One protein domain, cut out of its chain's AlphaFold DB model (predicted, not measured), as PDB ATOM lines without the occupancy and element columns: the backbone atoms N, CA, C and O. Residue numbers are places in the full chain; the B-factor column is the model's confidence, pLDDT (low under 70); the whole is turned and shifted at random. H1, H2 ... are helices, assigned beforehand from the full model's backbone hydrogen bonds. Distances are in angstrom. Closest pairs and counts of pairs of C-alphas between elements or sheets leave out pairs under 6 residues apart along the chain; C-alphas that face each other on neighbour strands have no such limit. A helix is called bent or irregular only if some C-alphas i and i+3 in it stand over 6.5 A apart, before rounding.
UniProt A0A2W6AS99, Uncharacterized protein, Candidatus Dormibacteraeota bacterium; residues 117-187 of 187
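Overview. This is residues 117 to 187 of the 187 residues of an uncharacterized protein of Candidatus Dormibacteraeota bacterium (UniProt A0A2W6AS99). What shape is this? A long helix, H1, and a shorter one, H2, meet near their ends in an open V; residues 117 to 150 and 165 to 187 stand free. What makes it up? The class is all helix: 71 residues are printed, with two named helices, H1 then H2, and no named strand. Is it compact? It is extended, with a radius of gyration of the C-alphas of 18.8 A and spans of 55 by 37 by 15 A.

Arrangement. How near do the helices come? H1, residues 117 to 158, and H2, residues 161 to 183, are close but not clearly touching; their closest C-alphas, of Ala 155 and Ala 163, are 6.6 A apart. How do they run? They run opposite ways at a shallow tilt of 28 degrees. Are their backbones regular in O i to N i+4 pairs? Within hydrogen-bond range are 37 of 38 in H1 and 17 of 19 in H2.

Along the chain. Where is H1? It begins at C-alpha 117, (56.297, -12.588, 74.838), spans 54.8 A, has a kink of 33 degrees near residue 136, and is irregular, C-alphas 117 and 120 being 7.9 A apart. Where is H2? It spans 33.7 A and ends at C-alpha 183, (84.367, -15.722, 90.276).

Size, cuts and confidence. Is it continuous? The printed part has no cut, and the link from H1 to H2 is tight. Where is confidence low? Of the printed part, 22 residues are under 70, among them 158 to 167.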
ATOM      1  N   ARG A 117      57.026 -11.511  75.537       81.25
ATOM      2  CA  ARG A 117      56.297 -12.588  74.838       81.25
ATOM      3  C   ARG A 117      56.012 -13.802  75.701       81.25
ATOM      4  O   ARG A 117      55.109 -14.570  75.378       81.25
ATOM      5  N   LEU A 118      56.806 -14.004  76.741       85.12
ATOM      6  CA  LEU A 118      56.754 -15.178  77.595       85.12
ATOM      7  C   LEU A 118      56.462 -14.822  79.048       85.12
ATOM      8  O   LEU A 118      56.302 -15.762  79.807       85.12
ATOM      9  N   GLY A 119      56.341 -13.551  79.448       82.00
ATOM     10  CA  GLY A 119      56.113 -13.163  80.847       82.00
ATOM     11  C   GLY A 119      54.987 -13.948  81.528       82.00
ATOM     12  O   GLY A 119      55.225 -14.641  82.513       82.00
ATOM     13  N   GLU A 120      53.789 -13.965  80.935       85.31
ATOM     14  CA  GLU A 120      52.638 -14.703  81.485       85.31
ATOM     15  C   GLU A 120      52.863 -16.225  81.518       85.31
ATOM     16  O   GLU A 120      52.517 -16.905  82.487       85.31
ATOM     17  N   ALA A 121      53.474 -16.776  80.466       87.12
ATOM     18  CA  ALA A 121      53.789 -18.200  80.390       87.12
ATOM     19  C   ALA A 121      54.875 -18.592  81.405       87.12
ATOM     20  O   ALA A 121      54.783 -19.640  82.041       87.12
ATOM     21  N   ALA A 122      55.882 -17.742  81.584       85.19
ATOM     22  CA  ALA A 122      56.965 -17.908  82.535       85.19
ATOM     23  C   ALA A 122      56.433 -17.842  83.964       85.19
ATOM     24  O   ALA A 122      56.831 -18.662  84.786       85.19
ATOM     25  N   ASP A 123      55.498 -16.941  84.255       85.81
ATOM     26  CA  ASP A 123      54.869 -16.841  85.570       85.81
ATOM     27  C   ASP A 123      54.003 -18.064  85.880       85.81
ATOM     28  O   ASP A 123      54.106 -18.631  86.971       85.81
ATOM     29  N   ALA A 124      53.232 -18.557  84.906       89.00
ATOM     30  CA  ALA A 124      52.487 -19.806  85.051       89.00
ATOM     31  C   ALA A 124      53.418 -21.011  85.283       89.00
ATOM     32  O   ALA A 124      53.154 -21.859  86.139       89.00
ATOM     33  N   VAL A 125      54.537 -21.077  84.553       89.69
ATOM     34  CA  VAL A 125      55.557 -22.116  84.732       89.69
ATOM     35  C   VAL A 125      56.224 -21.999  86.099       89.69
ATOM     36  O   VAL A 125      56.356 -23.013  86.777       89.69
ATOM     37  N   LYS A 126      56.594 -20.795  86.549       88.56
ATOM     38  CA  LYS A 126      57.188 -20.553  87.874       88.56
ATOM     39  C   LYS A 126      56.237 -20.959  88.990       88.56
ATOM     40  O   LYS A 126      56.662 -21.654  89.906       88.56
ATOM     41  N   ALA A 127      54.964 -20.575  88.906       91.44
ATOM     42  CA  ALA A 127      53.958 -20.947  89.895       91.44
ATOM     43  C   ALA A 127      53.819 -22.473  89.991       91.44
ATOM     44  O   ALA A 127      53.917 -23.051  91.075       91.44
ATOM     45  N   LYS A 128      53.698 -23.147  88.841       91.56
ATOM     46  CA  LYS A 128      53.583 -24.606  88.787       91.56
ATOM     47  C   LYS A 128      54.859 -25.320  89.229       91.56
ATOM     48  O   LYS A 128      54.783 -26.361  89.879       91.56
ATOM     49  N   ALA A 129      56.026 -24.770  88.905       90.31
ATOM     50  CA  ALA A 129      57.316 -25.273  89.361       90.31
ATOM     51  C   ALA A 129      57.491 -25.087  90.872       90.31
ATOM     52  O   ALA A 129      58.029 -25.977  91.520       90.31
ATOM     53  N   ALA A 130      57.008 -23.988  91.451       90.44
ATOM     54  CA  ALA A 130      57.040 -23.762  92.893       90.44
ATOM     55  C   ALA A 130      56.131 -24.745  93.647       90.44
ATOM     56  O   ALA A 130      56.524 -25.269  94.687       90.44
ATOM     57  N   GLU A 131      54.939 -25.030  93.122       90.69
ATOM     58  CA  GLU A 131      54.017 -26.018  93.694       90.69
ATOM     59  C   GLU A 131      54.575 -27.444  93.568       90.69
ATOM     60  O   GLU A 131      54.786 -28.137  94.564       90.69
ATOM     61  N   THR A 132      54.911 -27.854  92.342       92.06
ATOM     62  CA  THR A 132      55.438 -29.198  92.057       92.06
ATOM     63  C   THR A 132      56.791 -29.418  92.731       92.06
ATOM     64  O   THR A 132      57.081 -30.505  93.223       92.06
ATOM     65  N   GLY A 133      57.631 -28.384  92.776       90.38
ATOM     66  CA  GLY A 133      58.958 -28.422  93.379       90.38
ATOM     67  C   GLY A 133      58.909 -28.660  94.882       90.38
ATOM     68  O   GLY A 133      59.723 -29.423  95.390       90.38
ATOM     69  N   GLN A 134      57.937 -28.087  95.595       91.38
ATOM     70  CA  GLN A 134      57.753 -28.343  97.029       91.38
ATOM     71  C   GLN A 134      57.364 -29.799  97.312       91.38
ATOM     72  O   GLN A 134      57.904 -30.427  98.231       91.38
ATOM     73  N   GLU A 135      56.470 -30.367  96.502       88.88
ATOM     74  CA  GLU A 135      56.092 -31.775  96.622       88.88
ATOM     75  C   GLU A 135      57.265 -32.700  96.261       88.88
ATOM     76  O   GLU A 135      57.581 -33.640  96.998       88.88
ATOM     77  N   ALA A 136      57.955 -32.405  95.158       89.19
ATOM     78  CA  ALA A 136      59.117 -33.155  94.702       89.19
ATOM     79  C   ALA A 136      60.277 -33.090  95.702       89.19
ATOM     80  O   ALA A 136      60.929 -34.105  95.925       89.19
ATOM     81  N   LEU A 137      60.512 -31.943  96.348       90.12
ATOM     82  CA  LEU A 137      61.507 -31.799  97.414       90.12
ATOM     83  C   LEU A 137      61.161 -32.673  98.616       90.12
ATOM     84  O   LEU A 137      62.027 -33.381  99.123       90.12
ATOM     85  N   SER A 138      59.897 -32.670  99.036       88.31
ATOM     86  CA  SER A 138      59.446 -33.461 100.184       88.31
ATOM     87  C   SER A 138      59.590 -34.966  99.930       88.31
ATOM     88  O   SER A 138      60.124 -35.696 100.765       88.31
ATOM     89  N   ARG A 139      59.175 -35.437  98.746       89.69
ATOM     90  CA  ARG A 139      59.347 -36.840  98.324       89.69
ATOM     91  C   ARG A 139      60.819 -37.187  98.098       89.69
ATOM     92  O   ARG A 139      61.275 -38.255  98.496       89.69
ATOM     93  N   GLY A 140      61.566 -36.272  97.490       90.38
ATOM     94  CA  GLY A 140      62.993 -36.411  97.232       90.38
ATOM     95  C   GLY A 140      63.803 -36.530  98.517       90.38
ATOM     96  O   GLY A 140      64.709 -37.349  98.572       90.38
ATOM     97  N   GLN A 141      63.450 -35.792  99.572       90.00
ATOM     98  CA  GLN A 141      64.114 -35.880 100.873       90.00
ATOM     99  C   GLN A 141      63.949 -37.263 101.513       90.00
ATOM    100  O   GLN A 141      64.906 -37.773 102.093       90.00
ATOM    101  N   GLN A 142      62.770 -37.877 101.384       89.19
ATOM    102  CA  GLN A 142      62.516 -39.235 101.878       89.19
ATOM    103  C   GLN A 142      63.346 -40.259 101.100       89.19
ATOM    104  O   GLN A 142      64.138 -40.984 101.691       89.19
ATOM    105  N   VAL A 143      63.274 -40.230  99.765       88.88
ATOM    106  CA  VAL A 143      64.053 -41.142  98.910       88.88
ATOM    107  C   VAL A 143      65.559 -40.944  99.106       88.88
ATOM    108  O   VAL A 143      66.309 -41.913  99.157       88.88
ATOM    109  N   ALA A 144      66.026 -39.703  99.248       84.56
ATOM    110  CA  ALA A 144      67.429 -39.409  99.503       84.56
ATOM    111  C   ALA A 144      67.883 -39.934 100.869       84.56
ATOM    112  O   ALA A 144      68.995 -40.449 100.963       84.56
ATOM    113  N   GLN A 145      67.049 -39.840 101.911       86.81
ATOM    114  CA  GLN A 145      67.346 -40.449 103.212       86.81
ATOM    115  C   GLN A 145      67.431 -41.969 103.109       86.81
ATOM    116  O   GLN A 145      68.407 -42.539 103.595       86.81
ATOM    117  N   ASP A 146      66.476 -42.608 102.435       87.12
ATOM    118  CA  ASP A 146      66.451 -44.063 102.259       87.12
ATOM    119  C   ASP A 146      67.687 -44.549 101.492       87.12
ATOM    120  O   ASP A 146      68.369 -45.491 101.907       87.12
ATOM    121  N   VAL A 147      68.040 -43.862 100.402       84.94
ATOM    122  CA  VAL A 147      69.242 -44.155  99.612       84.94
ATOM    123  C   VAL A 147      70.509 -43.881 100.417       84.94
ATOM    124  O   VAL A 147      71.422 -44.698 100.378       84.94
ATOM    125  N   ALA A 148      70.588 -42.781 101.167       77.75
ATOM    126  CA  ALA A 148      71.759 -42.454 101.979       77.75
ATOM    127  C   ALA A 148      71.975 -43.471 103.104       77.75
ATOM    128  O   ALA A 148      73.105 -43.896 103.329       77.75
ATOM    129  N   GLN A 149      70.906 -43.895 103.783       84.94
ATOM    130  CA  GLN A 149      70.973 -44.944 104.800       84.94
ATOM    131  C   GLN A 149      71.399 -46.278 104.186       84.94
ATOM    132  O   GLN A 149      72.322 -46.915 104.696       84.94
ATOM    133  N   THR A 150      70.796 -46.657 103.056       83.25
ATOM    134  CA  THR A 150      71.141 -47.886 102.328       83.25
ATOM    135  C   THR A 150      72.600 -47.860 101.876       83.25
ATOM    136  O   THR A 150      73.348 -48.794 102.144       83.25
ATOM    137  N   ALA A 151      73.049 -46.764 101.266       77.38
ATOM    138  CA  ALA A 151      74.423 -46.599 100.809       77.38
ATOM    139  C   ALA A 151      75.424 -46.574 101.971       77.38
ATOM    140  O   ALA A 151      76.486 -47.176 101.861       77.38
ATOM    141  N   ALA A 152      75.099 -45.932 103.098       74.94
ATOM    142  CA  ALA A 152      75.944 -45.934 104.291       74.94
ATOM    143  C   ALA A 152      76.089 -47.344 104.881       74.94
ATOM    144  O   ALA A 152      77.185 -47.733 105.288       74.94
ATOM    145  N   GLN A 153      75.010 -48.127 104.887       78.25
ATOM    146  CA  GLN A 153      75.032 -49.520 105.317       78.25
ATOM    147  C   GLN A 153      75.843 -50.392 104.347       78.25
ATOM    148  O   GLN A 153      76.764 -51.086 104.778       78.25
ATOM    149  N   THR A 154      75.604 -50.267 103.039       71.94
ATOM    150  CA  THR A 154      76.362 -50.978 102.000       71.94
ATOM    151  C   THR A 154      77.840 -50.592 101.992       71.94
ATOM    152  O   THR A 154      78.678 -51.462 101.801       71.94
ATOM    153  N   ALA A 155      78.204 -49.333 102.244       67.06
ATOM    154  CA  ALA A 155      79.599 -48.893 102.337       67.06
ATOM    155  C   ALA A 155      80.304 -49.453 103.583       67.06
ATOM    156  O   ALA A 155      81.496 -49.768 103.541       67.06
ATOM    157  N   LYS A 156      79.563 -49.611 104.686       71.00
ATOM    158  CA  LYS A 156      80.054 -50.238 105.917       71.00
ATOM    159  C   LYS A 156      80.276 -51.744 105.742       71.00
ATOM    160  O   LYS A 156      81.208 -52.279 106.332       71.00
ATOM    161  N   GLU A 157      79.466 -52.399 104.910       71.44
ATOM    162  CA  GLU A 157      79.568 -53.831 104.586       71.44
ATOM    163  C   GLU A 157      80.535 -54.139 103.423       71.44
ATOM    164  O   GLU A 157      81.224 -55.153 103.466       71.44
ATOM    165  N   SER A 158      80.635 -53.271 102.409       65.44
ATOM    166  CA  SER A 158      81.425 -53.500 101.179       65.44
ATOM    167  C   SER A 158      82.853 -52.938 101.223       65.44
ATOM    168  O   SER A 158      83.630 -53.177 100.304       65.44
ATOM    169  N   GLY A 159      83.234 -52.230 102.290       59.59
ATOM    170  CA  GLY A 159      84.592 -51.716 102.475       59.59
ATOM    171  C   GLY A 159      84.782 -50.290 101.941       59.59
ATOM    172  O   GLY A 159      84.708 -50.020 100.747       59.59
ATOM    173  N   SER A 160      85.092 -49.378 102.864       61.91
ATOM    174  CA  SER A 160      85.257 -47.914 102.712       61.91
ATOM    175  C   SER A 160      86.153 -47.375 101.579       61.91
ATOM    176  O   SER A 160      86.149 -46.166 101.340       61.91
ATOM    177  N   GLN A 161      86.911 -48.217 100.877       64.94
ATOM    178  CA  GLN A 161      87.932 -47.765  99.925       64.94
ATOM    179  C   GLN A 161      87.314 -47.189  98.638       64.94
ATOM    180  O   GLN A 161      87.607 -46.055  98.286       64.94
ATOM    181  N   HIS A 162      86.369 -47.880  97.994       57.19
ATOM    182  CA  HIS A 162      85.786 -47.398  96.727       57.19
ATOM    183  C   HIS A 162      84.760 -46.267  96.881       57.19
ATOM    184  O   HIS A 162      84.556 -45.484  95.955       57.19
ATOM    185  N   ALA A 163      84.126 -46.149  98.050       63.00
ATOM    186  CA  ALA A 163      83.193 -45.060  98.326       63.00
ATOM    187  C   ALA A 163      83.917 -43.722  98.557       63.00
ATOM    188  O   ALA A 163      83.415 -42.677  98.142       63.00
ATOM    189  N   SER A 164      85.097 -43.757  99.184       64.19
ATOM    190  CA  SER A 164      85.876 -42.551  99.491       64.19
ATOM    191  C   SER A 164      86.446 -41.922  98.219       64.19
ATOM    192  O   SER A 164      86.225 -40.738  97.980       64.19
ATOM    193  N   ASP A 165      87.037 -42.726  97.329       68.31
ATOM    194  CA  ASP A 165      87.611 -42.240  96.063       68.31
ATOM    195  C   ASP A 165      86.564 -41.582  95.146       68.31
ATOM    196  O   ASP A 165      86.822 -40.567  94.485       68.31
ATOM    197  N   LEU A 166      85.350 -42.142  95.114       68.62
ATOM    198  CA  LEU A 166      84.245 -41.597  94.330       68.62
ATOM    199  C   LEU A 166      83.704 -40.298  94.943       68.62
ATOM    200  O   LEU A 166      83.423 -39.343  94.214       68.62
ATOM    201  N   ALA A 167      83.578 -40.246  96.272       69.19
ATOM    202  CA  ALA A 167      83.127 -39.056  96.985       69.19
ATOM    203  C   ALA A 167      84.123 -37.896  96.843       69.19
ATOM    204  O   ALA A 167      83.705 -36.772  96.562       69.19
ATOM    205  N   ASP A 168      85.424 -38.160  96.967       72.38
ATOM    206  CA  ASP A 168      86.473 -37.150  96.802       72.38
ATOM    207  C   ASP A 168      86.535 -36.629  95.362       72.38
ATOM    208  O   ASP A 168      86.599 -35.418  95.139       72.38
ATOM    209  N   SER A 169      86.389 -37.515  94.372       70.69
ATOM    210  CA  SER A 169      86.317 -37.122  92.960       70.69
ATOM    211  C   SER A 169      85.093 -36.249  92.665       70.69
ATOM    212  O   SER A 169      85.197 -35.235  91.973       70.69
ATOM    213  N   ALA A 170      83.921 -36.593  93.205       68.44
ATOM    214  CA  ALA A 170      82.716 -35.778  93.049       68.44
ATOM    215  C   ALA A 170      82.857 -34.408  93.735       68.44
ATOM    216  O   ALA A 170      82.460 -33.382  93.177       68.44
ATOM    217  N   ARG A 171      83.470 -34.373  94.922       70.81
ATOM    218  CA  ARG A 171      83.671 -33.153  95.711       70.81
ATOM    219  C   ARG A 171      84.666 -32.190  95.068       70.81
ATOM    220  O   ARG A 171      84.433 -30.981  95.111       70.81
ATOM    221  N   GLY A 172      85.726 -32.713  94.452       75.50
ATOM    222  CA  GLY A 172      86.686 -31.923  93.677       75.50
ATOM    223  C   GLY A 172      86.004 -31.191  92.521       75.50
ATOM    224  O   GLY A 172      86.034 -29.964  92.469       75.50
ATOM    225  N   ASN A 173      85.274 -31.931  91.680       69.75
ATOM    226  CA  ASN A 173      84.567 -31.364  90.524       69.75
ATOM    227  C   ASN A 173      83.487 -30.342  90.928       69.75
ATOM    228  O   ASN A 173      83.340 -29.298  90.294       69.75
ATOM    229  N   ALA A 174      82.737 -30.612  92.001       64.38
ATOM    230  CA  ALA A 174      81.711 -29.692  92.489       64.38
ATOM    231  C   ALA A 174      82.306 -28.383  93.036       64.38
ATOM    232  O   ALA A 174      81.748 -27.309  92.810       64.38
ATOM    233  N   SER A 175      83.442 -28.459  93.736       70.50
ATOM    234  CA  SER A 175      84.117 -27.280  94.301       70.50
ATOM    235  C   SER A 175      84.709 -26.389  93.211       70.50
ATOM    236  O   SER A 175      84.674 -25.165  93.318       70.50
ATOM    237  N   GLU A 176      85.208 -26.991  92.137       70.62
ATOM    238  CA  GLU A 176      85.762 -26.279  90.987       70.62
ATOM    239  C   GLU A 176      84.666 -25.558  90.184       70.62
ATOM    240  O   GLU A 176      84.795 -24.371  89.871       70.62
ATOM    241  N   ALA A 177      83.525 -26.221  89.965       59.19
ATOM    242  CA  ALA A 177      82.349 -25.608  89.349       59.19
ATOM    243  C   ALA A 177      81.782 -24.450  90.195       59.19
ATOM    244  O   ALA A 177      81.460 -23.387  89.662       59.19
ATOM    245  N   ALA A 178      81.707 -24.625  91.518       58.19
ATOM    246  CA  ALA A 178      81.232 -23.590  92.433       58.19
ATOM    247  C   ALA A 178      82.170 -22.374  92.477       58.19
ATOM    248  O   ALA A 178      81.700 -21.238  92.479       58.19
ATOM    249  N   ASN A 179      83.488 -22.592  92.479       72.94
ATOM    250  CA  ASN A 179      84.463 -21.502  92.447       72.94
ATOM    251  C   ASN A 179      84.407 -20.726  91.127       72.94
ATOM    252  O   ASN A 179      84.448 -19.500  91.158       72.94
ATOM    253  N   THR A 180      84.223 -21.420  90.003       71.19
ATOM    254  CA  THR A 180      84.073 -20.797  88.676       71.19
ATOM    255  C   THR A 180      82.820 -19.921  88.602       71.19
ATOM    256  O   THR A 180      82.875 -18.787  88.128       71.19
ATOM    257  N   ALA A 181      81.695 -20.404  89.140       54.62
ATOM    258  CA  ALA A 181      80.458 -19.625  89.214       54.62
ATOM    259  C   ALA A 181      80.569 -18.430  90.178       54.62
ATOM    260  O   ALA A 181      79.935 -17.398  89.979       54.62
ATOM    261  N   ARG A 182      81.371 -18.555  91.241       61.41
ATOM    262  CA  ARG A 182      81.566 -17.483  92.222       61.41
ATOM    263  C   ARG A 182      82.469 -16.375  91.692       61.41
ATOM    264  O   ARG A 182      82.195 -15.212  91.969       61.41
ATOM    265  N   SER A 183      83.503 -16.714  90.920       72.25
ATOM    266  CA  SER A 183      84.367 -15.722  90.276       72.25
ATOM    267  C   SER A 183      83.630 -14.920  89.208       72.25
ATOM    268  O   SER A 183      83.849 -13.723  89.113       72.25
ATOM    269  N   SER A 184      82.701 -15.533  88.466       60.00
ATOM    270  CA  SER A 184      81.932 -14.832  87.426       60.00
ATOM    271  C   SER A 184      80.864 -13.870  87.964       60.00
ATOM    272  O   SER A 184      80.283 -13.125  87.187       60.00
ATOM    273  N   VAL A 185      80.565 -13.904  89.267       40.75
ATOM    274  CA  VAL A 185      79.590 -13.009  89.927       40.75
ATOM    275  C   VAL A 185      80.279 -11.826  90.629       40.75
ATOM    276  O   VAL A 185      79.608 -10.906  91.085       40.75
ATOM    277  N   GLN A 186      81.611 -11.852  90.752       45.25
ATOM    278  CA  GLN A 186      82.389 -10.835  91.473       45.25
ATOM    279  C   GLN A 186      83.086  -9.803  90.572       45.25
ATOM    280  O   GLN A 186      83.731  -8.904  91.112       45.25
ATOM    281  N   GLU A 187      82.926  -9.910  89.249       43.22
ATOM    282  CA  GLU A 187      83.260  -8.861  88.268       43.22
ATOM    283  C   GLU A 187      82.045  -8.003  87.898       43.22
ATOM    284  O   GLU A 187      80.925  -8.559  87.801       43.22
TER     285      GLU A 187